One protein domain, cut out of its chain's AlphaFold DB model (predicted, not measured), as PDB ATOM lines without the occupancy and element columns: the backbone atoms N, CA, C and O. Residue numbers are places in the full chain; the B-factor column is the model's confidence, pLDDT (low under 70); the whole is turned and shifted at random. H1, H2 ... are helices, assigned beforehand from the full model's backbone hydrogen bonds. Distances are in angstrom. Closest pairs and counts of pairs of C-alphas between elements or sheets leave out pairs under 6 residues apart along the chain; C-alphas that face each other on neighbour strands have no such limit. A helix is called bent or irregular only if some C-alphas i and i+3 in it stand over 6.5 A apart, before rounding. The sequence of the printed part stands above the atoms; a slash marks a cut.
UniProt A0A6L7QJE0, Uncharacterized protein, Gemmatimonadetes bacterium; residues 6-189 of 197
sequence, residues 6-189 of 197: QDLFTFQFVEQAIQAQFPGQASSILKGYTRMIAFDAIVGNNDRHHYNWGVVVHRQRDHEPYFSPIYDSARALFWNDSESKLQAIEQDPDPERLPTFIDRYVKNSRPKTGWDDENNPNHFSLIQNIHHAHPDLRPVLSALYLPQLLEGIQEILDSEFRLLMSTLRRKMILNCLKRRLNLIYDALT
ATOM      1  N   GLN A   6      14.432  49.819 169.862       57.53
ATOM      2  CA  GLN A   6      14.230  50.706 168.715       57.53
ATOM      3  C   GLN A   6      15.288  51.814 168.592       57.53
ATOM      4  O   GLN A   6      15.615  52.176 167.469       57.53
ATOM      5  N   ASP A   7      15.845  52.310 169.703       62.00
ATOM      6  CA  ASP A   7      16.847  53.391 169.704       62.00
ATOM      7  C   ASP A   7      18.198  52.915 169.145       62.00
ATOM      8  O   ASP A   7      19.031  53.716 168.736       62.00
ATOM      9  N   LEU A   8      18.428  51.597 169.149       72.50
ATOM     10  CA  LEU A   8      19.652  50.965 168.649       72.50
ATOM     11  C   LEU A   8      19.425  50.182 167.346       72.50
ATOM     12  O   LEU A   8      20.366  49.994 166.582       72.50
ATOM     13  N   PHE A   9      18.199  49.713 167.090       88.00
ATOM     14  CA  PHE A   9      17.818  48.980 165.877       88.00
ATOM     15  C   PHE A   9      16.860  49.806 165.018       88.00
ATOM     16  O   PHE A   9      15.667  49.506 164.909       88.00
ATOM     17  N   THR A  10      17.388  50.848 164.387       95.00
ATOM     18  CA  THR A  10      16.653  51.644 163.402       95.00
ATOM     19  C   THR A  10      16.669  50.984 162.026       95.00
ATOM     20  O   THR A  10      17.450  50.061 161.761       95.00
ATOM     21  N   PHE A  11      15.781  51.422 161.134       96.81
ATOM     22  CA  PHE A  11      15.799  50.966 159.744       96.81
ATOM     23  C   PHE A  11      17.157  51.249 159.084       96.81
ATOM     24  O   PHE A  11      17.727  50.357 158.460       96.81
ATOM     25  N   GLN A  12      17.701  52.446 159.305       96.94
ATOM     26  CA  GLN A  12      18.995  52.905 158.806       96.94
ATOM     27  C   GLN A  12      20.143  52.037 159.318       96.94
ATOM     28  O   GLN A  12      20.992  51.605 158.539       96.94
ATOM     29  N   PHE A  13      20.151  51.719 160.615       95.81
ATOM     30  CA  PHE A  13      21.147  50.820 161.187       95.81
ATOM     31  C   PHE A  13      21.119  49.440 160.510       95.81
ATOM     32  O   PHE A  13      22.161  48.898 160.134       95.81
ATOM     33  N   VAL A  14      19.923  48.875 160.309       96.69
ATOM     34  CA  VAL A  14      19.765  47.575 159.643       96.69
ATOM     35  C   VAL A  14      20.176  47.644 158.172       96.69
ATOM     36  O   VAL A  14      20.845  46.731 157.688       96.69
ATOM     37  N   GLU A  15      19.829  48.718 157.467       97.88
ATOM     38  CA  GLU A  15      20.257  48.953 156.089       97.88
ATOM     39  C   GLU A  15      21.787  48.976 155.974       97.88
ATOM     40  O   GLU A  15      22.348  48.232 155.167       97.88
ATOM     41  N   GLN A  16      22.467  49.756 156.817       97.56
ATOM     42  CA  GLN A  16      23.929  49.836 156.837       97.56
ATOM     43  C   GLN A  16      24.564  48.473 157.134       97.56
ATOM     44  O   GLN A  16      25.517  48.071 156.463       97.56
ATOM     45  N   ALA A  17      24.013  47.723 158.092       97.00
ATOM     46  CA  ALA A  17      24.489  46.382 158.415       97.00
ATOM     47  C   ALA A  17      24.322  45.408 157.233       97.00
ATOM     48  O   ALA A  17      25.241  44.645 156.925       97.00
ATOM     49  N   ILE A  18      23.183  45.454 156.534       97.81
ATOM     50  CA  ILE A  18      22.927  44.641 155.336       97.81
ATOM     51  C   ILE A  18      23.899  45.013 154.211       97.81
ATOM     52  O   ILE A  18      24.468  44.120 153.585       97.81
ATOM     53  N   GLN A  19      24.117  46.304 153.961       97.75
ATOM     54  CA  GLN A  19      25.035  46.787 152.925       97.75
ATOM     55  C   GLN A  19      26.486  46.383 153.209       97.75
ATOM     56  O   GLN A  19      27.187  45.942 152.299       97.75
ATOM     57  N   ALA A  20      26.920  46.482 154.468       97.88
ATOM     58  CA  ALA A  20      28.263  46.096 154.883       97.88
ATOM     59  C   ALA A  20      28.490  44.578 154.782       97.88
ATOM     60  O   ALA A  20      29.545  44.138 154.324       97.88
ATOM     61  N   GLN A  21      27.507  43.772 155.193       96.69
ATOM     62  CA  GLN A  21      27.649  42.317 155.258       96.69
ATOM     63  C   GLN A  21      27.366  41.615 153.918       96.69
ATOM     64  O   GLN A  21      27.950  40.566 153.640       96.69
ATOM     65  N   PHE A  22      26.474  42.170 153.091       96.12
ATOM     66  CA  PHE A  22      25.974  41.550 151.860       96.12
ATOM     67  C   PHE A  22      25.947  42.536 150.677       96.12
ATOM     68  O   PHE A  22      24.891  42.738 150.077       96.12
ATOM     69  N   PRO A  23      27.080  43.144 150.280       95.50
ATOM     70  CA  PRO A  23      27.089  44.226 149.289       95.50
ATOM     71  C   PRO A  23      26.466  43.837 147.936       95.50
ATOM     72  O   PRO A  23      25.814  44.662 147.302       95.50
ATOM     73  N   GLY A  24      26.599  42.574 147.508       95.56
ATOM     74  CA  GLY A  24      26.012  42.076 146.255       95.56
ATOM     75  C   GLY A  24      24.504  41.790 146.310       95.56
ATOM     76  O   GLY A  24      23.850  41.745 145.270       95.56
ATOM     77  N   GLN A  25      23.937  41.610 147.507       97.31
ATOM     78  CA  GLN A  25      22.531  41.233 147.724       97.31
ATOM     79  C   GLN A  25      21.774  42.247 148.587       97.31
ATOM     80  O   GLN A  25      20.608  42.034 148.915       97.31
ATOM     81  N   ALA A  26      22.400  43.373 148.935       97.56
ATOM     82  CA  ALA A  26      21.845  44.339 149.872       97.56
ATOM     83  C   ALA A  26      20.445  44.804 149.457       97.56
ATOM     84  O   ALA A  26      19.524  44.777 150.268       97.56
ATOM     85  N   SER A  27      20.247  45.118 148.170       97.50
ATOM     86  CA  SER A  27      18.937  45.539 147.653       97.50
ATOM     87  C   SER A  27      17.862  44.452 147.796       97.50
ATOM     88  O   SER A  27      16.744  44.745 148.217       97.50
ATOM     89  N   SER A  28      18.160  43.187 147.475       97.75
ATOM     90  CA  SER A  28      17.164  42.110 147.569       97.75
ATOM     91  C   SER A  28      16.836  41.762 149.022       97.75
ATOM     92  O   SER A  28      15.669  41.532 149.350       97.75
ATOM     93  N   ILE A  29      17.836  41.787 149.904       98.44
ATOM     94  CA  ILE A  29      17.661  41.549 151.338       98.44
ATOM     95  C   ILE A  29      16.865  42.689 151.980       98.44
ATOM     96  O   ILE A  29      15.912  42.419 152.709       98.44
ATOM     97  N   LEU A  30      17.183  43.948 151.661       98.25
ATOM     98  CA  LEU A  30      16.468  45.114 152.183       98.25
ATOM     99  C   LEU A  30      15.004  45.139 151.721       98.25
ATOM    100  O   LEU A  30      14.110  45.444 152.511       98.25
ATOM    101  N   LYS A  31      14.720  44.719 150.480       97.81
ATOM    102  CA  LYS A  31      13.342  44.501 150.003       97.81
ATOM    103  C   LYS A  31      12.618  43.419 150.808       97.81
ATOM    104  O   LYS A  31      11.440  43.580 151.119       97.81
ATOM    105  N   GLY A  32      13.301  42.332 151.171       97.88
ATOM    106  CA  GLY A  32      12.755  41.293 152.050       97.88
ATOM    107  C   GLY A  32      12.433  41.817 153.451       97.88
ATOM    108  O   GLY A  32      11.317  41.626 153.937       97.88
ATOM    109  N   TYR A  33      13.362  42.562 154.048       98.06
ATOM    110  CA  TYR A  33      13.178  43.203 155.350       98.06
ATOM    111  C   TYR A  33      12.015  44.201 155.341       98.06
ATOM    112  O   TYR A  33      11.146  44.169 156.210       98.06
ATOM    113  N   THR A  34      11.920  45.016 154.293       97.75
ATOM    114  CA  THR A  34      10.829  45.983 154.113       97.75
ATOM    115  C   THR A  34       9.477  45.295 153.946       97.75
ATOM    116  O   THR A  34       8.486  45.718 154.541       97.75
ATOM    117  N   ARG A  35       9.427  44.183 153.199       96.88
ATOM    118  CA  ARG A  35       8.214  43.363 153.074       96.88
ATOM    119  C   ARG A  35       7.757  42.830 154.431       96.88
ATOM    120  O   ARG A  35       6.561  42.816 154.699       96.88
ATOM    121  N   MET A  36       8.690  42.415 155.286       97.12
ATOM    122  CA  MET A  36       8.372  41.976 156.644       97.12
ATOM    123  C   MET A  36       7.838  43.123 157.510       97.12
ATOM    124  O   MET A  36       6.821  42.934 158.171       97.12
ATOM    125  N   ILE A  37       8.460  44.307 157.482       96.50
ATOM    126  CA  ILE A  37       7.976  45.483 158.229       96.50
ATOM    127  C   ILE A  37       6.535  45.818 157.835       96.50
ATOM    128  O   ILE A  37       5.685  46.046 158.695       96.50
ATOM    129  N   ALA A  38       6.244  45.802 156.537       95.25
ATOM    130  CA  ALA A  38       4.912  46.090 156.037       95.25
ATOM    131  C   ALA A  38       3.902  44.971 156.348       95.25
ATOM    132  O   ALA A  38       2.770  45.267 156.730       95.25
ATOM    133  N   PHE A  39       4.311  43.699 156.319       95.50
ATOM    134  CA  PHE A  39       3.502  42.603 156.857       95.50
ATOM    135  C   PHE A  39       3.176  42.812 158.347       95.50
ATOM    136  O   PHE A  39       2.010  42.741 158.739       95.50
ATOM    137  N   ASP A  40       4.175  43.128 159.176       96.00
ATOM    138  CA  ASP A  40       3.995  43.347 160.613       96.00
ATOM    139  C   ASP A  40       3.098  44.561 160.901       96.00
ATOM    140  O   ASP A  40       2.325  44.531 161.859       96.00
ATOM    141  N   ALA A  41       3.133  45.598 160.055       95.12
ATOM    142  CA  ALA A  41       2.213  46.731 160.122       95.12
ATOM    143  C   ALA A  41       0.752  46.321 159.852       95.12
ATOM    144  O   ALA A  41      -0.153  46.786 160.556       95.12
ATOM    145  N   ILE A  42       0.521  45.422 158.885       94.62
ATOM    146  CA  ILE A  42      -0.811  44.900 158.540       94.62
ATOM    147  C   ILE A  42      -1.372  44.033 159.663       94.62
ATOM    148  O   ILE A  42      -2.521  44.217 160.056       94.62
ATOM    149  N   VAL A  43      -0.589  43.098 160.205       95.06
ATOM    150  CA  VAL A  43      -1.089  42.181 161.247       95.06
ATOM    151  C   VAL A  43      -1.009  42.777 162.656       95.06
ATOM    152  O   VAL A  43      -1.705  42.328 163.568       95.06
ATOM    153  N   GLY A  44      -0.194  43.817 162.846       95.62
ATOM    154  CA  GLY A  44       0.035  44.449 164.141       95.62
ATOM    155  C   GLY A  44       0.954  43.661 165.060       95.62
ATOM    156  O   GLY A  44       0.647  43.511 166.244       95.62
ATOM    157  N   ASN A  45       2.042  43.114 164.517       95.31
ATOM    158  CA  ASN A  45       3.002  42.354 165.306       95.31
ATOM    159  C   ASN A  45       3.868  43.290 166.160       95.31
ATOM    160  O   ASN A  45       4.662  44.072 165.642       95.31
ATOM    161  N   ASN A  46       3.748  43.152 167.480       91.00
ATOM    162  CA  ASN A  46       4.443  43.996 168.453       91.00
ATOM    163  C   ASN A  46       5.756  43.410 168.969       91.00
ATOM    164  O   ASN A  46       6.312  43.941 169.929       91.00
ATOM    165  N   ASP A  47       6.225  42.297 168.406       92.06
ATOM    166  CA  ASP A  47       7.349  41.550 168.975       92.06
ATOM    167  C   ASP A  47       8.327  41.002 167.931       92.06
ATOM    168  O   ASP A  47       8.952  39.956 168.105       92.06
ATOM    169  N   ARG A  48       8.496  41.733 166.823       94.06
ATOM    170  CA  ARG A  48       9.506  41.437 165.800       94.06
ATOM    171  C   ARG A  48      10.921  41.817 166.255       94.06
ATOM    172  O   ARG A  48      11.533  42.720 165.700       94.06
ATOM    173  N   HIS A  49      11.467  41.181 167.286       90.94
ATOM    174  CA  HIS A  49      12.864  41.429 167.661       90.94
ATOM    175  C   HIS A  49      13.845  40.863 166.617       90.94
ATOM    176  O   HIS A  49      13.469  40.054 165.772       90.94
ATOM    177  N   HIS A  50      15.121  41.255 166.676       88.94
ATOM    178  CA  HIS A  50      16.128  40.894 165.664       88.94
ATOM    179  C   HIS A  50      16.415  39.384 165.545       88.94
ATOM    180  O   HIS A  50      16.930  38.957 164.523       88.94
ATOM    181  N   TYR A  51      16.045  38.563 166.539       90.06
ATOM    182  CA  TYR A  51      16.077  37.095 166.406       90.06
ATOM    183  C   TYR A  51      14.860  36.480 165.678       90.06
ATOM    184  O   TYR A  51      14.873  35.286 165.405       90.06
ATOM    185  N   ASN A  52      13.821  37.265 165.358       94.81
ATOM    186  CA  ASN A  52      12.574  36.790 164.728       94.81
ATOM    187  C   ASN A  52      12.546  37.007 163.209       94.81
ATOM    188  O   ASN A  52      11.474  37.076 162.604       94.81
ATOM    189  N   TRP A  53      13.719  37.181 162.607       96.81
ATOM    190  CA  TRP A  53      13.962  37.251 161.171       96.81
ATOM    191  C   TRP A  53      15.463  37.089 160.913       96.81
ATOM    192  O   TRP A  53      16.272  37.145 161.837       96.81
ATOM    193  N   GLY A  54      15.866  36.863 159.666       97.00
ATOM    194  CA  GLY A  54      17.288  36.821 159.352       97.00
ATOM    195  C   GLY A  54      17.592  36.762 157.867       97.00
ATOM    196  O   GLY A  54      16.714  36.876 157.014       97.00
ATOM    197  N   VAL A  55      18.869  36.557 157.564       97.31
ATOM    198  CA  VAL A  55      19.364  36.296 156.212       97.31
ATOM    199  C   VAL A  55      19.856  34.858 156.168       97.31
ATOM    200  O   VAL A  55      20.684  34.450 156.984       97.31
ATOM    201  N   VAL A  56      19.334  34.078 155.228       96.69
ATOM    202  CA  VAL A  56      19.778  32.707 154.990       96.69
ATOM    203  C   VAL A  56      21.044  32.760 154.150       96.69
ATOM    204  O   VAL A  56      21.056  33.328 153.059       96.69
ATOM    205  N   VAL A  57      22.113  32.154 154.662       94.88
ATOM    206  CA  VAL A  57      23.419  32.077 154.000       94.88
ATOM    207  C   VAL A  57      23.818  30.616 153.822       94.88
ATOM    208  O   VAL A  57      23.742  29.828 154.766       94.88
ATOM    209  N   HIS A  58      24.269  30.241 152.624       91.06
ATOM    210  CA  HIS A  58      24.797  28.899 152.403       91.06
ATOM    211  C   HIS A  58      26.277  28.835 152.770       91.06
ATOM    212  O   HIS A  58      27.087  29.596 152.240       91.06
ATOM    213  N   ARG A  59      26.674  27.875 153.616       82.81
ATOM    214  CA  ARG A  59      28.089  27.713 154.006       82.81
ATOM    215  C   ARG A  59      29.001  27.379 152.824       82.81
ATOM    216  O   ARG A  59      30.162  27.769 152.839       82.81
ATOM    217  N   GLN A  60      28.479  26.669 151.824       85.44
ATOM    218  CA  GLN A  60      29.227  26.247 150.631       85.44
ATOM    219  C   GLN A  60      28.997  27.160 149.410       85.44
ATOM    220  O   GLN A  60      29.585  26.921 148.367       85.44
ATOM    221  N   ARG A  61      28.198  28.235 149.554       75.88
ATOM    222  CA  ARG A  61      27.833  29.197 148.487       75.88
ATOM    223  C   ARG A  61      27.020  28.635 147.306       75.88
ATOM    224  O   ARG A  61      27.030  29.218 146.231       75.88
ATOM    225  N   ASP A  62      26.254  27.570 147.529       82.06
ATOM    226  CA  ASP A  62      25.346  26.987 146.522       82.06
ATOM    227  C   ASP A  62      24.185  27.916 146.135       82.06
ATOM    228  O   ASP A  62      23.564  27.748 145.088       82.06
ATOM    229  N   HIS A  63      23.893  28.908 146.975       88.31
ATOM    230  CA  HIS A  63      22.997  30.003 146.645       88.31
ATOM    231  C   HIS A  63      23.492  31.310 147.270       88.31
ATOM    232  O   HIS A  63      24.172  31.317 148.303       88.31
ATOM    233  N   GLU A  64      23.093  32.421 146.657       93.75
ATOM    234  CA  GLU A  64      23.342  33.758 147.189       93.75
ATOM    235  C   GLU A  64      22.558  33.995 148.494       93.75
ATOM    236  O   GLU A  64      21.471  33.428 148.670       93.75
ATOM    237  N   PRO A  65      23.072  34.826 149.419       96.50
ATOM    238  CA  PRO A  65      22.332  35.248 150.603       96.50
ATOM    239  C   PRO A  65      20.959  35.837 150.256       96.50
ATOM    240  O   PRO A  65      20.839  36.664 149.351       96.50
ATOM    241  N   TYR A  66      19.920  35.446 150.992       97.25
ATOM    242  CA  TYR A  66      18.568  35.974 150.796       97.25
ATOM    243  C   TYR A  66      17.838  36.165 152.127       97.25
ATOM    244  O   TYR A  66      18.130  35.502 153.122       97.25
ATOM    245  N   PHE A  67      16.883  37.093 152.157       98.12
ATOM    246  CA  PHE A  67      16.070  37.337 153.346       98.12
ATOM    247  C   PHE A  67      15.209  36.112 153.676       98.12
ATOM    248  O   PHE A  67      14.560  35.557 152.787       98.12
ATOM    249  N   SER A  68      15.187  35.686 154.937       97.56
ATOM    250  CA  SER A  68      14.447  34.497 155.354       97.56
ATOM    251  C   SER A  68      12.947  34.628 155.066       97.56
ATOM    252  O   SER A  68      12.401  35.734 155.113       97.56
ATOM    253  N   PRO A  69      12.226  33.510 154.870       96.75
ATOM    254  CA  PRO A  69      10.781  33.514 155.057       96.75
ATOM    255  C   PRO A  69      10.419  34.148 156.407       96.75
ATOM    256  O   PRO A  69      11.193  34.060 157.362       96.75
ATOM    257  N   ILE A  70       9.260  34.797 156.492       95.69
ATOM    258  CA  ILE A  70       8.790  35.360 157.760       95.69
ATOM    259  C   ILE A  70       8.408  34.194 158.681       95.69
ATOM    260  O   ILE A  70       7.644  33.316 158.283       95.69
ATOM    261  N   TYR A  71       8.924  34.192 159.906       95.62
ATOM    262  CA  TYR A  71       8.596  33.223 160.956       95.62
ATOM    263  C   TYR A  71       8.230  33.952 162.253       95.62
ATOM    264  O   TYR A  71       8.291  35.172 162.296       95.62
ATOM    265  N   ASP A  72       7.783  33.232 163.284       93.62
ATOM    266  CA  ASP A  72       7.440  33.786 164.609       93.62
ATOM    267  C   ASP A  72       6.582  35.075 164.565       93.62
ATOM    268  O   ASP A  72       6.986  36.170 164.965       93.62
ATOM    269  N   SER A  73       5.393  34.970 163.964       93.38
ATOM    270  CA  SER A  73       4.430  36.071 163.783       93.38
ATOM    271  C   SER A  73       3.179  35.940 164.658       93.38
ATOM    272  O   SER A  73       2.204  36.665 164.468       93.38
ATOM    273  N   ALA A  74       3.188  35.028 165.635       90.50
ATOM    274  CA  ALA A  74       2.003  34.677 166.418       90.50
ATOM    275  C   ALA A  74       1.498  35.813 167.333       90.50
ATOM    276  O   ALA A  74       0.354  35.786 167.781       90.50
ATOM    277  N   ARG A  75       2.326  36.831 167.610       91.38
ATOM    278  CA  ARG A  75       2.038  37.922 168.561       91.38
ATOM    279  C   ARG A  75       1.271  39.094 167.936       91.38
ATOM    280  O   ARG A  75       1.560  40.263 168.196       91.38
ATOM    281  N   ALA A  76       0.258  38.764 167.144       94.06
ATOM    282  CA  ALA A  76      -0.587  39.682 166.381       94.06
ATOM    283  C   ALA A  76      -2.083  39.337 166.557       94.06
ATOM    284  O   ALA A  76      -2.426  38.413 167.288       94.06
ATOM    285  N   LEU A  77      -2.989  40.082 165.914       95.44
ATOM    286  CA  LEU A  77      -4.395  39.674 165.713       95.44
ATOM    287  C   LEU A  77      -5.154  39.203 166.977       95.44
ATOM    288  O   LEU A  77      -5.781  38.144 166.995       95.44
ATOM    289  N   PHE A  78      -5.118  40.009 168.041       95.25
ATOM    290  CA  PHE A  78      -5.808  39.750 169.318       95.25
ATOM    291  C   PHE A  78      -5.390  38.453 170.027       95.25
ATOM    292  O   PHE A  78      -6.157  37.925 170.835       95.25
ATOM    293  N   TRP A  79      -4.184  37.933 169.763       92.19
ATOM    294  CA  TRP A  79      -3.709  36.662 170.334       92.19
ATOM    295  C   TRP A  79      -3.818  36.585 171.868       92.19
ATOM    296  O   TRP A  79      -4.056  35.510 172.406       92.19
ATOM    297  N   ASN A  80      -3.674  37.719 172.567       93.31
ATOM    298  CA  ASN A  80      -3.710  37.794 174.033       93.31
ATOM    299  C   ASN A  80      -5.072  38.225 174.606       93.31
ATOM    300  O   ASN A  80      -5.223  38.351 175.821       93.31
ATOM    301  N   ASP A  81      -6.053  38.516 173.753       95.56
ATOM    302  CA  ASP A  81      -7.394  38.888 174.196       95.56
ATOM    303  C   ASP A  81      -8.271  37.640 174.277       95.56
ATOM    304  O   ASP A  81      -8.434  36.916 173.294       95.56
ATOM    305  N   SER A  82      -8.853  37.384 175.451       96.31
ATOM    306  CA  SER A  82      -9.763  36.255 175.658       96.31
ATOM    307  C   SER A  82     -11.078  36.436 174.898       96.31
ATOM    308  O   SER A  82     -11.530  37.560 174.679       96.31
ATOM    309  N   GLU A  83     -11.750  35.328 174.571       95.88
ATOM    310  CA  GLU A  83     -13.105  35.367 173.994       95.88
ATOM    311  C   GLU A  83     -14.073  36.179 174.857       95.88
ATOM    312  O   GLU A  83     -14.796  37.023 174.342       95.88
ATOM    313  N   SER A  84     -14.029  36.000 176.181       97.00
ATOM    314  CA  SER A  84     -14.881  36.743 177.116       97.00
ATOM    315  C   SER A  84     -14.658  38.255 177.055       97.00
ATOM    316  O   SER A  84     -15.615  39.023 177.124       97.00
ATOM    317  N   LYS A  85     -13.405  38.698 176.884       97.12
ATOM    318  CA  LYS A  85     -13.077  40.115 176.721       97.12
ATOM    319  C   LYS A  85     -13.641  40.650 175.412       97.12
ATOM    320  O   LYS A  85     -14.253  41.712 175.422       97.12
ATOM    321  N   LEU A  86     -13.445  39.936 174.303       96.94
ATOM    322  CA  LEU A  86     -13.977  40.351 173.002       96.94
ATOM    323  C   LEU A  86     -15.511  40.396 173.024       96.94
ATOM    324  O   LEU A  86     -16.101  41.337 172.504       96.94
ATOM    325  N   GLN A  87     -16.148  39.430 173.688       97.06
ATOM    326  CA  GLN A  87     -17.601  39.358 173.808       97.06
ATOM    327  C   GLN A  87     -18.156  40.529 174.619       97.06
ATOM    328  O   GLN A  87     -19.131  41.143 174.203       97.06
ATOM    329  N   ALA A  88     -17.506  40.888 175.729       97.31
ATOM    330  CA  ALA A  88     -17.890  42.054 176.521       97.31
ATOM    331  C   ALA A  88     -17.789  43.367 175.724       97.31
ATOM    332  O   ALA A  88     -18.593  44.265 175.936       97.31
ATOM    333  N   ILE A  89     -16.821  43.479 174.805       96.69
ATOM    334  CA  ILE A  89     -16.702  44.639 173.910       96.69
ATOM    335  C   ILE A  89     -17.805  44.647 172.846       96.69
ATOM    336  O   ILE A  89     -18.331  45.712 172.546       96.69
ATOM    337  N   GLU A  90     -18.144  43.495 172.259       94.44
ATOM    338  CA  GLU A  90     -19.171  43.414 171.209       94.44
ATOM    339  C   GLU A  90     -20.598  43.589 171.746       94.44
ATOM    340  O   GLU A  90     -21.459  44.092 171.032       94.44
ATOM    341  N   GLN A  91     -20.853  43.186 172.992       95.50
ATOM    342  CA  GLN A  91     -22.171  43.280 173.629       95.50
ATOM    343  C   GLN A  91     -22.406  44.598 174.376       95.50
ATOM    344  O   GLN A  91     -23.475  44.784 174.961       95.50
ATOM    345  N   ASP A  92     -21.418  45.491 174.398       97.06
ATOM    346  CA  ASP A  92     -21.549  46.799 175.030       97.06
ATOM    347  C   ASP A  92     -22.633  47.624 174.303       97.06
ATOM    348  O   ASP A  92     -22.631  47.680 173.069       97.06
ATOM    349  N   PRO A  93     -23.590  48.235 175.027       96.94
ATOM    350  CA  PRO A  93     -24.665  49.010 174.411       96.94
ATOM    351  C   PRO A  93     -24.183  50.309 173.754       96.94
ATOM    352  O   PRO A  93     -24.924  50.877 172.951       96.94
ATOM    353  N   ASP A  94     -22.988  50.803 174.094       97.44
ATOM    354  CA  ASP A  94     -22.401  51.969 173.438       97.44
ATOM    355  C   ASP A  94     -21.888  51.591 172.031       97.44
ATOM    356  O   ASP A  94     -20.919  50.829 171.913       97.44
ATOM    357  N   PRO A  95     -22.474  52.137 170.945       94.25
ATOM    358  CA  PRO A  95     -22.048  51.819 169.582       94.25
ATOM    359  C   PRO A  95     -20.592  52.219 169.296       94.25
ATOM    360  O   PRO A  95     -19.958  51.622 168.423       94.25
ATOM    361  N   GLU A  96     -20.025  53.170 170.045       96.06
ATOM    362  CA  GLU A  96     -18.636  53.610 169.888       96.06
ATOM    363  C   GLU A  96     -17.634  52.701 170.607       96.06
ATOM    364  O   GLU A  96     -16.417  52.802 170.385       96.06
ATOM    365  N   ARG A  97     -18.107  51.759 171.433       95.81
ATOM    366  CA  ARG A  97     -17.240  50.894 172.235       95.81
ATOM    367  C   ARG A  97     -16.308  50.051 171.378       95.81
ATOM    368  O   ARG A  97     -15.097  50.020 171.631       95.81
ATOM    369  N   LEU A  98     -16.875  49.346 170.402       94.00
ATOM    370  CA  LEU A  98     -16.144  48.442 169.522       94.00
ATOM    371  C   LEU A  98     -15.184  49.210 168.593       94.00
ATOM    372  O   LEU A  98     -13.993  48.878 168.612       94.00
ATOM    373  N   PRO A  99     -15.620  50.249 167.846       94.50
ATOM    374  CA  PRO A  99     -14.714  51.083 167.057       94.50
ATOM    375  C   PRO A  99     -13.553  51.634 167.887       94.50
ATOM    376  O   PRO A  99     -12.397  51.464 167.507       94.50
ATOM    377  N   THR A 100     -13.833  52.186 169.071       96.31
ATOM    378  CA  THR A 100     -12.806  52.732 169.972       96.31
ATOM    379  C   THR A 100     -11.823  51.663 170.449       96.31
ATOM    380  O   THR A 100     -10.623  51.925 170.568       96.31
ATOM    381  N   PHE A 101     -12.302  50.450 170.740       96.50
ATOM    382  CA  PHE A 101     -11.441  49.333 171.125       96.50
ATOM    383  C   PHE A 101     -10.494  48.929 169.990       96.50
ATOM    384  O   PHE A 101      -9.290  48.803 170.230       96.50
ATOM    385  N   ILE A 102     -11.011  48.778 168.767       96.25
ATOM    386  CA  ILE A 102     -10.205  48.460 167.580       96.25
ATOM    387  C   ILE A 102      -9.182  49.568 167.326       96.25
ATOM    388  O   ILE A 102      -7.995  49.281 167.180       96.25
ATOM    389  N   ASP A 103      -9.607  50.831 167.353       95.38
ATOM    390  CA  ASP A 103      -8.728  51.978 167.131       95.38
ATOM    391  C   ASP A 103      -7.585  52.021 168.139       95.38
ATOM    392  O   ASP A 103      -6.427  52.213 167.770       95.38
ATOM    393  N   ARG A 104      -7.895  51.793 169.416       95.38
ATOM    394  CA  ARG A 104      -6.894  51.729 170.479       95.38
ATOM    395  C   ARG A 104      -5.933  50.562 170.278       95.38
ATOM    396  O   ARG A 104      -4.729  50.748 170.418       95.38
ATOM    397  N   TYR A 105      -6.444  49.376 169.951       95.44
ATOM    398  CA  TYR A 105      -5.618  48.198 169.685       95.44
ATOM    399  C   TYR A 105      -4.632  48.456 168.538       95.44
ATOM    400  O   TYR A 105      -3.434  48.199 168.668       95.44
ATOM    401  N   VAL A 106      -5.125  49.027 167.439       95.19
ATOM    402  CA  VAL A 106      -4.325  49.363 166.260       95.19
ATOM    403  C   VAL A 106      -3.280  50.432 166.588       95.19
ATOM    404  O   VAL A 106      -2.096  50.240 166.313       95.19
ATOM    405  N   LYS A 107      -3.689  51.526 167.241       90.31
ATOM    406  CA  LYS A 107      -2.816  52.663 167.575       90.31
ATOM    407  C   LYS A 107      -1.796  52.371 168.664       90.31
ATOM    408  O   LYS A 107      -0.828  53.117 168.751       90.31
ATOM    409  N   ASN A 108      -1.969  51.334 169.482       92.00
ATOM    410  CA  ASN A 108      -1.010  50.970 170.533       92.00
ATOM    411  C   ASN A 108       0.072  49.995 170.059       92.00
ATOM    412  O   ASN A 108       1.016  49.711 170.791       92.00
ATOM    413  N   SER A 109      -0.057  49.484 168.840       91.75
ATOM    414  CA  SER A 109       0.892  48.550 168.257       91.75
ATOM    415  C   SER A 109       2.149  49.275 167.766       91.75
ATOM    416  O   SER A 109       2.051  50.324 167.122       91.75
ATOM    417  N   ARG A 110       3.333  48.753 168.089       93.00
ATOM    418  CA  ARG A 110       4.632  49.356 167.766       93.00
ATOM    419  C   ARG A 110       5.582  48.313 167.161       93.00
ATOM    420  O   ARG A 110       5.706  47.228 167.738       93.00
ATOM    421  N   PRO A 111       6.295  48.644 166.068       93.94
ATOM    422  CA  PRO A 111       7.364  47.802 165.540       93.94
ATOM    423  C   PRO A 111       8.521  47.736 166.543       93.94
ATOM    424  O   PRO A 111       8.650  48.597 167.401       93.94
ATOM    425  N   LYS A 112       9.406  46.744 166.439       92.94
ATOM    426  CA  LYS A 112      10.677  46.754 167.196       92.94
ATOM    427  C   LYS A 112      11.817  47.449 166.448       92.94
ATOM    428  O   LYS A 112      12.879  47.634 167.030       92.94
ATOM    429  N   THR A 113      11.564  47.841 165.205       93.69
ATOM    430  CA  THR A 113      12.447  48.654 164.372       93.69
ATOM    431  C   THR A 113      12.129  50.131 164.588       93.69
ATOM    432  O   THR A 113      10.962  50.516 164.504       93.69
ATOM    433  N   GLY A 114      13.147  50.932 164.893       94.19
ATOM    434  CA  GLY A 114      13.041  52.384 165.045       94.19
ATOM    435  C   GLY A 114      13.367  53.163 163.768       94.19
ATOM    436  O   GLY A 114      13.501  52.593 162.681       94.19
ATOM    437  N   TRP A 115      13.537  54.469 163.931       95.19
ATOM    438  CA  TRP A 115      13.946  55.418 162.897       95.19
ATOM    439  C   TRP A 115      14.858  56.470 163.542       95.19
ATOM    440  O   TRP A 115      14.507  56.965 164.608       95.19
ATOM    441  N   ASP A 116      16.009  56.791 162.941       91.25
ATOM    442  CA  ASP A 116      17.069  57.587 163.603       91.25
ATOM    443  C   ASP A 116      16.580  58.935 164.176       91.25
ATOM    444  O   ASP A 116      16.967  59.314 165.280       91.25
ATOM    445  N   ASP A 117      15.681  59.623 163.467       86.81
ATOM    446  CA  ASP A 117      15.188  60.958 163.843       86.81
ATOM    447  C   ASP A 117      13.776  60.956 164.456       86.81
ATOM    448  O   ASP A 117      13.173  62.012 164.665       86.81
ATOM    449  N   GLU A 118      13.211  59.782 164.745       85.69
ATOM    450  CA  GLU A 118      11.883  59.660 165.347       85.69
ATOM    451  C   GLU A 118      11.920  58.710 166.542       85.69
ATOM    452  O   GLU A 118      12.207  57.520 166.426       85.69
ATOM    453  N   ASN A 119      11.567  59.233 167.715       79.00
ATOM    454  CA  ASN A 119      11.488  58.414 168.915       79.00
ATOM    455  C   ASN A 119      10.237  57.520 168.875       79.00
ATOM    456  O   ASN A 119       9.111  58.021 168.893       79.00
ATOM    457  N   ASN A 120      10.448  56.200 168.894       83.56
ATOM    458  CA  ASN A 120       9.404  55.173 168.965       83.56
ATOM    459  C   ASN A 120       8.301  55.344 167.894       83.56
ATOM    460  O   ASN A 120       7.118  55.496 168.243       83.56
ATOM    461  N   PRO A 121       8.665  55.300 166.592       91.88
ATOM    462  CA  PRO A 121       7.694  55.395 165.515       91.88
ATOM    463  C   PRO A 121       6.659  54.279 165.649       91.88
ATOM    464  O   PRO A 121       6.964  53.137 166.010       91.88
ATOM    465  N   ASN A 122       5.401  54.594 165.345       93.81
ATOM    466  CA  ASN A 122       4.399  53.548 165.176       93.81
ATOM    467  C   ASN A 122       4.570  52.850 163.816       93.81
ATOM    468  O   ASN A 122       5.345  53.290 162.973       93.81
ATOM    469  N   HIS A 123       3.847  51.747 163.598       95.19
ATOM    470  CA  HIS A 123       3.960  50.989 162.346       95.19
ATOM    471  C   HIS A 123       3.711  51.844 161.098       95.19
ATOM    472  O   HIS A 123       4.398  51.669 160.102       95.19
ATOM    473  N   PHE A 124       2.740  52.753 161.149       94.44
ATOM    474  CA  PHE A 124       2.343  53.583 160.015       94.44
ATOM    475  C   PHE A 124       3.362  54.695 159.764       94.44
ATOM    476  O   PHE A 124       3.785  54.866 158.626       94.44
ATOM    477  N   SER A 125       3.838  55.360 160.823       94.31
ATOM    478  CA  SER A 125       4.926  56.344 160.737       94.31
ATOM    479  C   SER A 125       6.203  55.721 160.167       94.31
ATOM    480  O   SER A 125       6.800  56.269 159.250       94.31
ATOM    481  N   LEU A 126       6.580  54.519 160.623       95.44
ATOM    482  CA  LEU A 126       7.744  53.810 160.086       95.44
ATOM    483  C   LEU A 126       7.583  53.498 158.588       95.44
ATOM    484  O   LEU A 126       8.522  53.680 157.819       95.44
ATOM    485  N   ILE A 127       6.398  53.048 158.164       95.06
ATOM    486  CA  ILE A 127       6.100  52.789 156.748       95.06
ATOM    487  C   ILE A 127       6.196  54.072 155.918       95.06
ATOM    488  O   ILE A 127       6.811  54.048 154.853       95.06
ATOM    489  N   GLN A 128       5.636  55.178 156.411       94.38
ATOM    490  CA  GLN A 128       5.685  56.485 155.755       94.38
ATOM    491  C   GLN A 128       7.130  56.982 155.613       94.38
ATOM    492  O   GLN A 128       7.554  57.368 154.525       94.38
ATOM    493  N   ASN A 129       7.926  56.878 156.677       95.69
ATOM    494  CA  ASN A 129       9.335  57.254 156.659       95.69
ATOM    495  C   ASN A 129      10.128  56.453 155.617       95.69
ATOM    496  O   ASN A 129      10.856  57.040 154.813       95.69
ATOM    497  N   ILE A 130       9.937  55.127 155.567       96.06
ATOM    498  CA  ILE A 130      10.583  54.271 154.561       96.06
ATOM    499  C   ILE A 130      10.107  54.650 153.150       96.06
ATOM    500  O   ILE A 130      10.921  54.747 152.235       96.06
ATOM    501  N   HIS A 131       8.806  54.893 152.965       94.50
ATOM    502  CA  HIS A 131       8.229  55.281 151.677       94.50
ATOM    503  C   HIS A 131       8.847  56.577 151.126       94.50
ATOM    504  O   HIS A 131       9.179  56.657 149.936       94.50
ATOM    505  N   HIS A 132       9.026  57.580 151.987       93.69
ATOM    506  CA  HIS A 132       9.613  58.866 151.618       93.69
ATOM    507  C   HIS A 132      11.114  58.761 151.349       93.69
ATOM    508  O   HIS A 132      11.577  59.255 150.320       93.69
ATOM    509  N   ALA A 133      11.862  58.097 152.234       95.94
ATOM    510  CA  ALA A 133      13.319  58.033 152.161       95.94
ATOM    511  C   ALA A 133      13.848  57.057 151.096       95.94
ATOM    512  O   ALA A 133      14.930  57.283 150.558       95.94
ATOM    513  N   HIS A 134      13.093  56.004 150.756       96.31
ATOM    514  CA  HIS A 134      13.547  54.933 149.860       96.31
ATOM    515  C   HIS A 134      12.584  54.710 148.676       96.31
ATOM    516  O   HIS A 134      11.747  53.796 148.697       96.31
ATOM    517  N   PRO A 135      12.690  55.514 147.595       94.94
ATOM    518  CA  PRO A 135      11.859  55.365 146.398       94.94
ATOM    519  C   PRO A 135      11.881  53.963 145.769       94.94
ATOM    520  O   PRO A 135      10.874  53.507 145.229       94.94
ATOM    521  N   ASP A 136      13.006  53.252 145.864       95.44
ATOM    522  CA  ASP A 136      13.192  51.894 145.344       95.44
ATOM    523  C   ASP A 136      12.420  50.820 146.133       95.44
ATOM    524  O   ASP A 136      12.163  49.728 145.613       95.44
ATOM    525  N   LEU A 137      12.006  51.137 147.363       96.50
ATOM    526  CA  LEU A 137      11.216  50.268 148.234       96.50
ATOM    527  C   LEU A 137       9.707  50.524 148.132       96.50
ATOM    528  O   LEU A 137       8.919  49.669 148.545       96.50
ATOM    529  N   ARG A 138       9.275  51.633 147.517       94.00
ATOM    530  CA  ARG A 138       7.846  51.954 147.332       94.00
ATOM    531  C   ARG A 138       7.045  50.822 146.675       94.00
ATOM    532  O   ARG A 138       5.968  50.531 147.192       94.00
ATOM    533  N   PRO A 139       7.540  50.123 145.629       92.19
ATOM    534  CA  PRO A 139       6.814  48.993 145.045       92.19
ATOM    535  C   PRO A 139       6.601  47.829 146.023       92.19
ATOM    536  O   PRO A 139       5.618  47.106 145.914       92.19
ATOM    537  N   VAL A 140       7.513  47.626 146.980       92.56
ATOM    538  CA  VAL A 140       7.371  46.581 148.007       92.56
ATOM    539  C   VAL A 140       6.271  46.951 148.995       92.56
ATOM    540  O   VAL A 140       5.469  46.094 149.361       92.56
ATOM    541  N   LEU A 141       6.233  48.219 149.406       92.06
ATOM    542  CA  LEU A 141       5.223  48.739 150.325       92.06
ATOM    543  C   LEU A 141       3.827  48.740 149.689       92.06
ATOM    544  O   LEU A 141       2.867  48.307 150.322       92.06
ATOM    545  N   SER A 142       3.716  49.158 148.424       84.56
ATOM    546  CA  SER A 142       2.433  49.212 147.716       84.56
ATOM    547  C   SER A 142       1.901  47.835 147.316       84.56
ATOM    548  O   SER A 142       0.689  47.638 147.320       84.56
ATOM    549  N   ALA A 143       2.772  46.855 147.044       80.19
ATOM    550  CA  ALA A 143       2.361  45.493 146.682       80.19
ATOM    551  C   ALA A 143       1.560  44.770 147.778       80.19
ATOM    552  O   ALA A 143       0.930  43.751 147.505       80.19
ATOM    553  N   LEU A 144       1.593  45.267 149.016       72.69
ATOM    554  CA  LEU A 144       0.845  44.692 150.133       72.69
ATOM    555  C   LEU A 144      -0.575  45.261 150.260       72.69
ATOM    556  O   LEU A 144      -1.395  44.692 150.980       72.69
ATOM    557  N   TYR A 145      -0.892  46.324 149.518       72.69
ATOM    558  CA  TYR A 145      -2.258  46.781 149.307       72.69
ATOM    559  C   TYR A 145      -2.859  46.032 148.110       72.69
ATOM    560  O   TYR A 145      -2.798  46.487 146.968       72.69
ATOM    561  N   LEU A 146      -3.413  44.844 148.362       71.56
ATOM    562  CA  LEU A 146      -4.141  44.090 147.341       71.56
ATOM    563  C   LEU A 146      -5.642  44.381 147.495       71.56
ATOM    564  O   LEU A 146      -6.173  44.152 148.585       71.56
ATOM    565  N   PRO A 147      -6.346  44.848 146.445       67.56
ATOM    566  CA  PRO A 147      -7.769  45.177 146.543       67.56
ATOM    567  C   PRO A 147      -8.646  44.005 146.992       67.56
ATOM    568  O   PRO A 147      -9.717  44.243 147.524       67.56
ATOM    569  N   GLN A 148      -8.182  42.767 146.785       84.06
ATOM    570  CA  GLN A 148      -8.867  41.527 147.163       84.06
ATOM    571  C   GLN A 148      -8.325  40.896 148.461       84.06
ATOM    572  O   GLN A 148      -8.651  39.751 148.781       84.06
ATOM    573  N   LEU A 149      -7.431  41.582 149.189       87.31
ATOM    574  CA  LEU A 149      -6.773  41.007 150.368       87.31
ATOM    575  C   LEU A 149      -7.784  40.652 151.457       87.31
ATOM    576  O   LEU A 149      -7.695  39.583 152.054       87.31
ATOM    577  N   LEU A 150      -8.724  41.556 151.741       91.06
ATOM    578  CA  LEU A 150      -9.692  41.356 152.816       91.06
ATOM    579  C   LEU A 150     -10.687  40.251 152.474       91.06
ATOM    580  O   LEU A 150     -11.019  39.462 153.353       91.06
ATOM    581  N   GLU A 151     -11.107  40.167 151.215       92.81
ATOM    582  CA  GLU A 151     -11.976  39.113 150.699       92.81
ATOM    583  C   GLU A 151     -11.287  37.751 150.822       92.81
ATOM    584  O   GLU A 151     -11.842  36.840 151.432       92.81
ATOM    585  N   GLY A 152     -10.039  37.632 150.359       94.12
ATOM    586  CA  GLY A 152      -9.275  36.388 150.483       94.12
ATOM    587  C   GLY A 152      -9.019  35.988 151.940       94.12
ATOM    588  O   GLY A 152      -9.134  34.816 152.297       94.12
ATOM    589  N   ILE A 153      -8.729  36.950 152.824       94.06
ATOM    590  CA  ILE A 153      -8.588  36.673 154.261       94.06
ATOM    591  C   ILE A 153      -9.923  36.218 154.858       94.06
ATOM    592  O   ILE A 153      -9.937  35.291 155.667       94.06
ATOM    593  N   GLN A 154     -11.040  36.838 154.477       95.50
ATOM    594  CA  GLN A 154     -12.364  36.423 154.930       95.50
ATOM    595  C   GLN A 154     -12.678  34.988 154.490       95.50
ATOM    596  O   GLN A 154     -13.121  34.192 155.315       95.50
ATOM    597  N   GLU A 155     -12.383  34.630 153.241       96.31
ATOM    598  CA  GLU A 155     -12.551  33.266 152.729       96.31
ATOM    599  C   GLU A 155     -11.726  32.251 153.527       96.31
ATOM    600  O   GLU A 155     -12.268  31.230 153.954       96.31
ATOM    601  N   ILE A 156     -10.449  32.537 153.802       95.88
ATOM    602  CA  ILE A 156      -9.581  31.677 154.630       95.88
ATOM    603  C   ILE A 156     -10.150  31.537 156.048       95.88
ATOM    604  O   ILE A 156     -10.214  30.437 156.603       95.88
ATOM    605  N   LEU A 157     -10.605  32.641 156.644       95.75
ATOM    606  CA  LEU A 157     -11.185  32.647 157.983       95.75
ATOM    607  C   LEU A 157     -12.456  31.787 158.056       95.75
ATOM    608  O   LEU A 157     -12.609  30.987 158.982       95.75
ATOM    609  N   ASP A 158     -13.352  31.918 157.082       95.31
ATOM    610  CA  ASP A 158     -14.642  31.223 157.066       95.31
ATOM    611  C   ASP A 158     -14.584  29.799 156.492       95.31
ATOM    612  O   ASP A 158     -15.543  29.036 156.655       95.31
ATOM    613  N   SER A 159     -13.459  29.399 155.895       95.50
ATOM    614  CA  SER A 159     -13.201  28.027 155.448       95.50
ATOM    615  C   SER A 159     -12.273  27.279 156.411       95.50
ATOM    616  O   SER A 159     -12.741  26.453 157.200       95.50
ATOM    617  N   GLU A 160     -10.979  27.586 156.393       96.12
ATOM    618  CA  GLU A 160      -9.928  26.872 157.124       96.12
ATOM    619  C   GLU A 160     -10.012  27.092 158.640       96.12
ATOM    620  O   GLU A 160      -9.865  26.153 159.423       96.12
ATOM    621  N   PHE A 161     -10.309  28.320 159.077       94.88
ATOM    622  CA  PHE A 161     -10.320  28.678 160.503       94.88
ATOM    623  C   PHE A 161     -11.705  28.644 161.146       94.88
ATOM    624  O   PHE A 161     -11.835  28.903 162.348       94.88
ATOM    625  N   ARG A 162     -12.745  28.269 160.395       94.38
ATOM    626  CA  ARG A 162     -14.135  28.274 160.872       94.38
ATOM    627  C   ARG A 162     -14.332  27.469 162.154       94.38
ATOM    628  O   ARG A 162     -15.117  27.871 163.007       94.38
ATOM    629  N   LEU A 163     -13.638  26.335 162.266       95.06
ATOM    630  CA  LEU A 163     -13.714  25.427 163.416       95.06
ATOM    631  C   LEU A 163     -12.645  25.708 164.484       95.06
ATOM    632  O   LEU A 163     -12.712  25.139 165.568       95.06
ATOM    633  N   LEU A 164     -11.668  26.568 164.186       93.75
ATOM    634  CA  LEU A 164     -10.537  26.878 165.067       93.75
ATOM    635  C   LEU A 164     -10.733  28.187 165.841       93.75
ATOM    636  O   LEU A 164     -10.122  28.382 166.888       93.75
ATOM    637  N   MET A 165     -11.568  29.094 165.330       93.19
ATOM    638  CA  MET A 165     -11.828  30.403 165.927       93.19
ATOM    639  C   MET A 165     -13.322  30.709 165.955       93.19
ATOM    640  O   MET A 165     -14.051  30.363 165.026       93.19
ATOM    641  N   SER A 166     -13.776  31.418 166.990       94.88
ATOM    642  CA  SER A 166     -15.163  31.879 167.082       94.88
ATOM    643  C   SER A 166     -15.507  32.851 165.949       94.88
ATOM    644  O   SER A 166     -14.647  33.582 165.450       94.88
ATOM    645  N   THR A 167     -16.785  32.911 165.563       95.19
ATOM    646  CA  THR A 167     -17.268  33.894 164.576       95.19
ATOM    647  C   THR A 167     -16.939  35.327 165.000       95.19
ATOM    648  O   THR A 167     -16.514  36.132 164.174       95.19
ATOM    649  N   LEU A 168     -17.057  35.622 166.299       95.25
ATOM    650  CA  LEU A 168     -16.681  36.909 166.878       95.25
ATOM    651  C   LEU A 168     -15.198  37.224 166.639       95.25
ATOM    652  O   LEU A 168     -14.879  38.286 166.108       95.25
ATOM    653  N   ARG A 169     -14.277  36.304 166.947       96.44
ATOM    654  CA  ARG A 169     -12.841  36.529 166.726       96.44
ATOM    655  C   ARG A 169     -12.519  36.772 165.254       96.44
ATOM    656  O   ARG A 169     -11.769  37.698 164.955       96.44
ATOM    657  N   ARG A 170     -13.109  35.999 164.336       96.31
ATOM    658  CA  ARG A 170     -12.910  36.199 162.887       96.31
ATOM    659  C   ARG A 170     -13.377  37.592 162.444       96.31
ATOM    660  O   ARG A 170     -12.636  38.294 161.761       96.31
ATOM    661  N   LYS A 171     -14.536  38.050 162.934       95.19
ATOM    662  CA  LYS A 171     -15.041  39.416 162.711       95.19
ATOM    663  C   LYS A 171     -14.104  40.489 163.283       95.19
ATOM    664  O   LYS A 171     -13.832  41.481 162.610       95.19
ATOM    665  N   MET A 172     -13.573  40.293 164.493       96.25
ATOM    666  CA  MET A 172     -12.608  41.220 165.106       96.25
ATOM    667  C   MET A 172     -11.334  41.338 164.273       96.25
ATOM    668  O   MET A 172     -10.871  42.452 164.019       96.25
ATOM    669  N   ILE A 173     -10.792  40.205 163.819       96.44
ATOM    670  CA  ILE A 173      -9.608  40.147 162.955       96.44
ATOM    671  C   ILE A 173      -9.851  40.944 161.670       96.44
ATOM    672  O   ILE A 173      -9.053  41.826 161.359       96.44
ATOM    673  N   LEU A 174     -10.970  40.717 160.977       95.62
ATOM    674  CA  LEU A 174     -11.305  41.454 159.752       95.62
ATOM    675  C   LEU A 174     -11.439  42.964 159.989       95.62
ATOM    676  O   LEU A 174     -10.874  43.753 159.233       95.62
ATOM    677  N   ASN A 175     -12.113  43.383 161.066       94.81
ATOM    678  CA  ASN A 175     -12.234  44.801 161.417       94.81
ATOM    679  C   ASN A 175     -10.868  45.449 161.695       94.81
ATOM    680  O   ASN A 175     -10.609  46.574 161.262       94.81
ATOM    681  N   CYS A 176      -9.981  44.736 162.393       96.06
ATOM    682  CA  CYS A 176      -8.622  45.189 162.680       96.06
ATOM    683  C   CYS A 176      -7.792  45.342 161.405       96.06
ATOM    684  O   CYS A 176      -7.201  46.397 161.179       96.06
ATOM    685  N   LEU A 177      -7.791  44.317 160.550       95.25
ATOM    686  CA  LEU A 177      -7.061  44.319 159.285       95.25
ATOM    687  C   LEU A 177      -7.559  45.432 158.364       95.25
ATOM    688  O   LEU A 177      -6.749  46.193 157.844       95.25
ATOM    689  N   LYS A 178      -8.880  45.602 158.241       93.75
ATOM    690  CA  LYS A 178      -9.478  46.698 157.467       93.75
ATOM    691  C   LYS A 178      -9.009  48.062 157.969       93.75
ATOM    692  O   LYS A 178      -8.587  48.898 157.176       93.75
ATOM    693  N   ARG A 179      -9.035  48.287 159.286       94.81
ATOM    694  CA  ARG A 179      -8.567  49.551 159.872       94.81
ATOM    695  C   ARG A 179      -7.081  49.792 159.603       94.81
ATOM    696  O   ARG A 179      -6.708  50.914 159.276       94.81
ATOM    697  N   ARG A 180      -6.243  48.761 159.723       94.31
ATOM    698  CA  ARG A 180      -4.798  48.857 159.470       94.31
ATOM    699  C   ARG A 180      -4.472  49.121 158.010       94.31
ATOM    700  O   ARG A 180      -3.643  49.979 157.745       94.31
ATOM    701  N   LEU A 181      -5.138  48.435 157.084       92.81
ATOM    702  CA  LEU A 181      -4.951  48.652 155.650       92.81
ATOM    703  C   LEU A 181      -5.317  50.080 155.244       92.81
ATOM    704  O   LEU A 181      -4.566  50.684 154.489       92.81
ATOM    705  N   ASN A 182      -6.392  50.647 155.802       91.38
ATOM    706  CA  ASN A 182      -6.733  52.053 155.570       91.38
ATOM    707  C   ASN A 182      -5.630  53.000 156.067       91.38
ATOM    708  O   ASN A 182      -5.202  53.869 155.325       91.38
ATOM    709  N   LEU A 183      -5.112  52.798 157.284       92.44
ATOM    710  CA  LEU A 183      -4.034  53.640 157.822       92.44
ATOM    711  C   LEU A 183      -2.720  53.501 157.040       92.44
ATOM    712  O   LEU A 183      -1.964  54.458 156.929       92.44
ATOM    713  N   ILE A 184      -2.436  52.312 156.504       92.12
ATOM    714  CA  ILE A 184      -1.293  52.097 155.609       92.12
ATOM    715  C   ILE A 184      -1.520  52.816 154.281       92.12
ATOM    716  O   ILE A 184      -0.598  53.443 153.776       92.12
ATOM    717  N   TYR A 185      -2.727  52.746 153.721       90.44
ATOM    718  CA  TYR A 185      -3.073  53.478 152.507       90.44
ATOM    719  C   TYR A 185      -2.885  54.986 152.704       90.44
ATOM    720  O   TYR A 185      -2.221  55.619 151.886       90.44
ATOM    721  N   ASP A 186      -3.380  55.537 153.814       89.75
ATOM    722  CA  ASP A 186      -3.194  56.948 154.163       89.75
ATOM    723  C   ASP A 186      -1.689  57.281 154.244       89.75
ATOM    724  O   ASP A 186      -1.204  58.160 153.535       89.75
ATOM    725  N   ALA A 187      -0.909  56.482 154.981       90.06
ATOM    726  CA  ALA A 187       0.540  56.660 155.127       90.06
ATOM    727  C   ALA A 187       1.336  56.592 153.806       90.06
ATOM    728  O   ALA A 187       2.425  57.155 153.722       90.06
ATOM    729  N   LEU A 188       0.826  55.887 152.791       90.06
ATOM    730  CA  LEU A 188       1.464  55.735 151.475       90.06
ATOM    731  C   LEU A 188       0.951  56.729 150.422       90.06
ATOM    732  O   LEU A 188       1.505  56.773 149.325       90.06
ATOM    733  N   THR A 189      -0.125  57.466 150.705       84.94
ATOM    734  CA  THR A 189      -0.754  58.407 149.757       84.94
ATOM    735  C   THR A 189      -0.704  59.861 150.216       84.94
ATOM    736  O   THR A 189      -0.949  60.762 149.411       84.94
TER     737      THR A 189
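This is residues 6 to 189 of the 197 residues of an uncharacterized protein of Gemmatimonadetes bacterium (UniProt A0A6L7QJE0). An elongated body of helices in two groups joined by one long helix: H1, H2, H5 and H6 lie toward one end, H3, H4 and H7 toward the other, and H8 runs from the second group to pack its last turns on H2 and H5. H7 folds back along the first half of H8, while the unnamed stretch from residue 44 to 82 runs out toward the end where H1 lies and back toward H3. The printed part has 184 residues with eight named helices, H1 to H8 in order, and no named strand; the class is all helix. The whole is compact, with a radius of gyration of the C-alphas of 17.9 A and spans of 58 by 37 by 28 A.

H8, residues 167 to 189, is the hub, touching five helices, and helix packing is part aligned, part crossed. H7, residues 149 to 159, forms a helical hairpin with H8, opposite ways at a shallow tilt of 12 degrees; their closest C-alphas, of Leu 157 and Arg 170, are 6.3 A apart. H4, residues 97 to 107, touches H8 at a steep tilt of 51 degrees, with C-alphas of Ile 102 and Cys 176 closest at 6.1 A. H3, residues 83 to 90, touches H8, closest at C-alphas of Glu 83 and Arg 169, 7.4 A. H5, residues 123 to 133, touches H8 the same way at a shallow tilt of 27 degrees, closest at C-alphas of Gln 128 and Ala 187, 5.2 A; of H8, residues 183 to 188 alone take part. H2, residues 26 to 43, touches H8 with residues 41 to 43 alone, closest at C-alphas of Ile 42 and Arg 180, 5.7 A. H1, residues 11 to 21, forms a helical hairpin with H2, closest at C-alphas of Gln 19 and Ala 26, 5.0 A, and is apart from H8. H6, residues 135 to 142, touches H2, closest at C-alphas of Arg 35 and Val 140, 6.1 A. Every O i to N i+4 pair is within hydrogen-bond range in H1, H2, H3, H4, H5, H7 and H8, against 2 of 4 in H6.

H8 measures 33.1 A from C-alpha 167 at (-17.268, 33.894, 164.576) to C-alpha 189 at (-0.754, 58.407, 149.757), and H2 measures 25.7 A. H1, which begins with C-alpha 11 at (15.799, 50.966, 159.744), H4 and H7 measure 15.3 A each, and H5 15.5 A. H6 measures 11.3 A and is irregular, with C-alphas 136 and 139 7.0 A apart; H3 measures 10.5 A.

The C-alphas farthest apart, of Gln 60 and Pro 93, are 63.2 A apart. The printed part has no cut. The links from H2 to H3, 39 residues, and from H4 to H5, 15 residues, are long; in the first, residues 55 to 56 pair antiparallel with residues 66 to 67. Residues 91 to 96 stand free. The mean pLDDT of the printed part is 93.1, with residues 6 to 7 and 147 under 70.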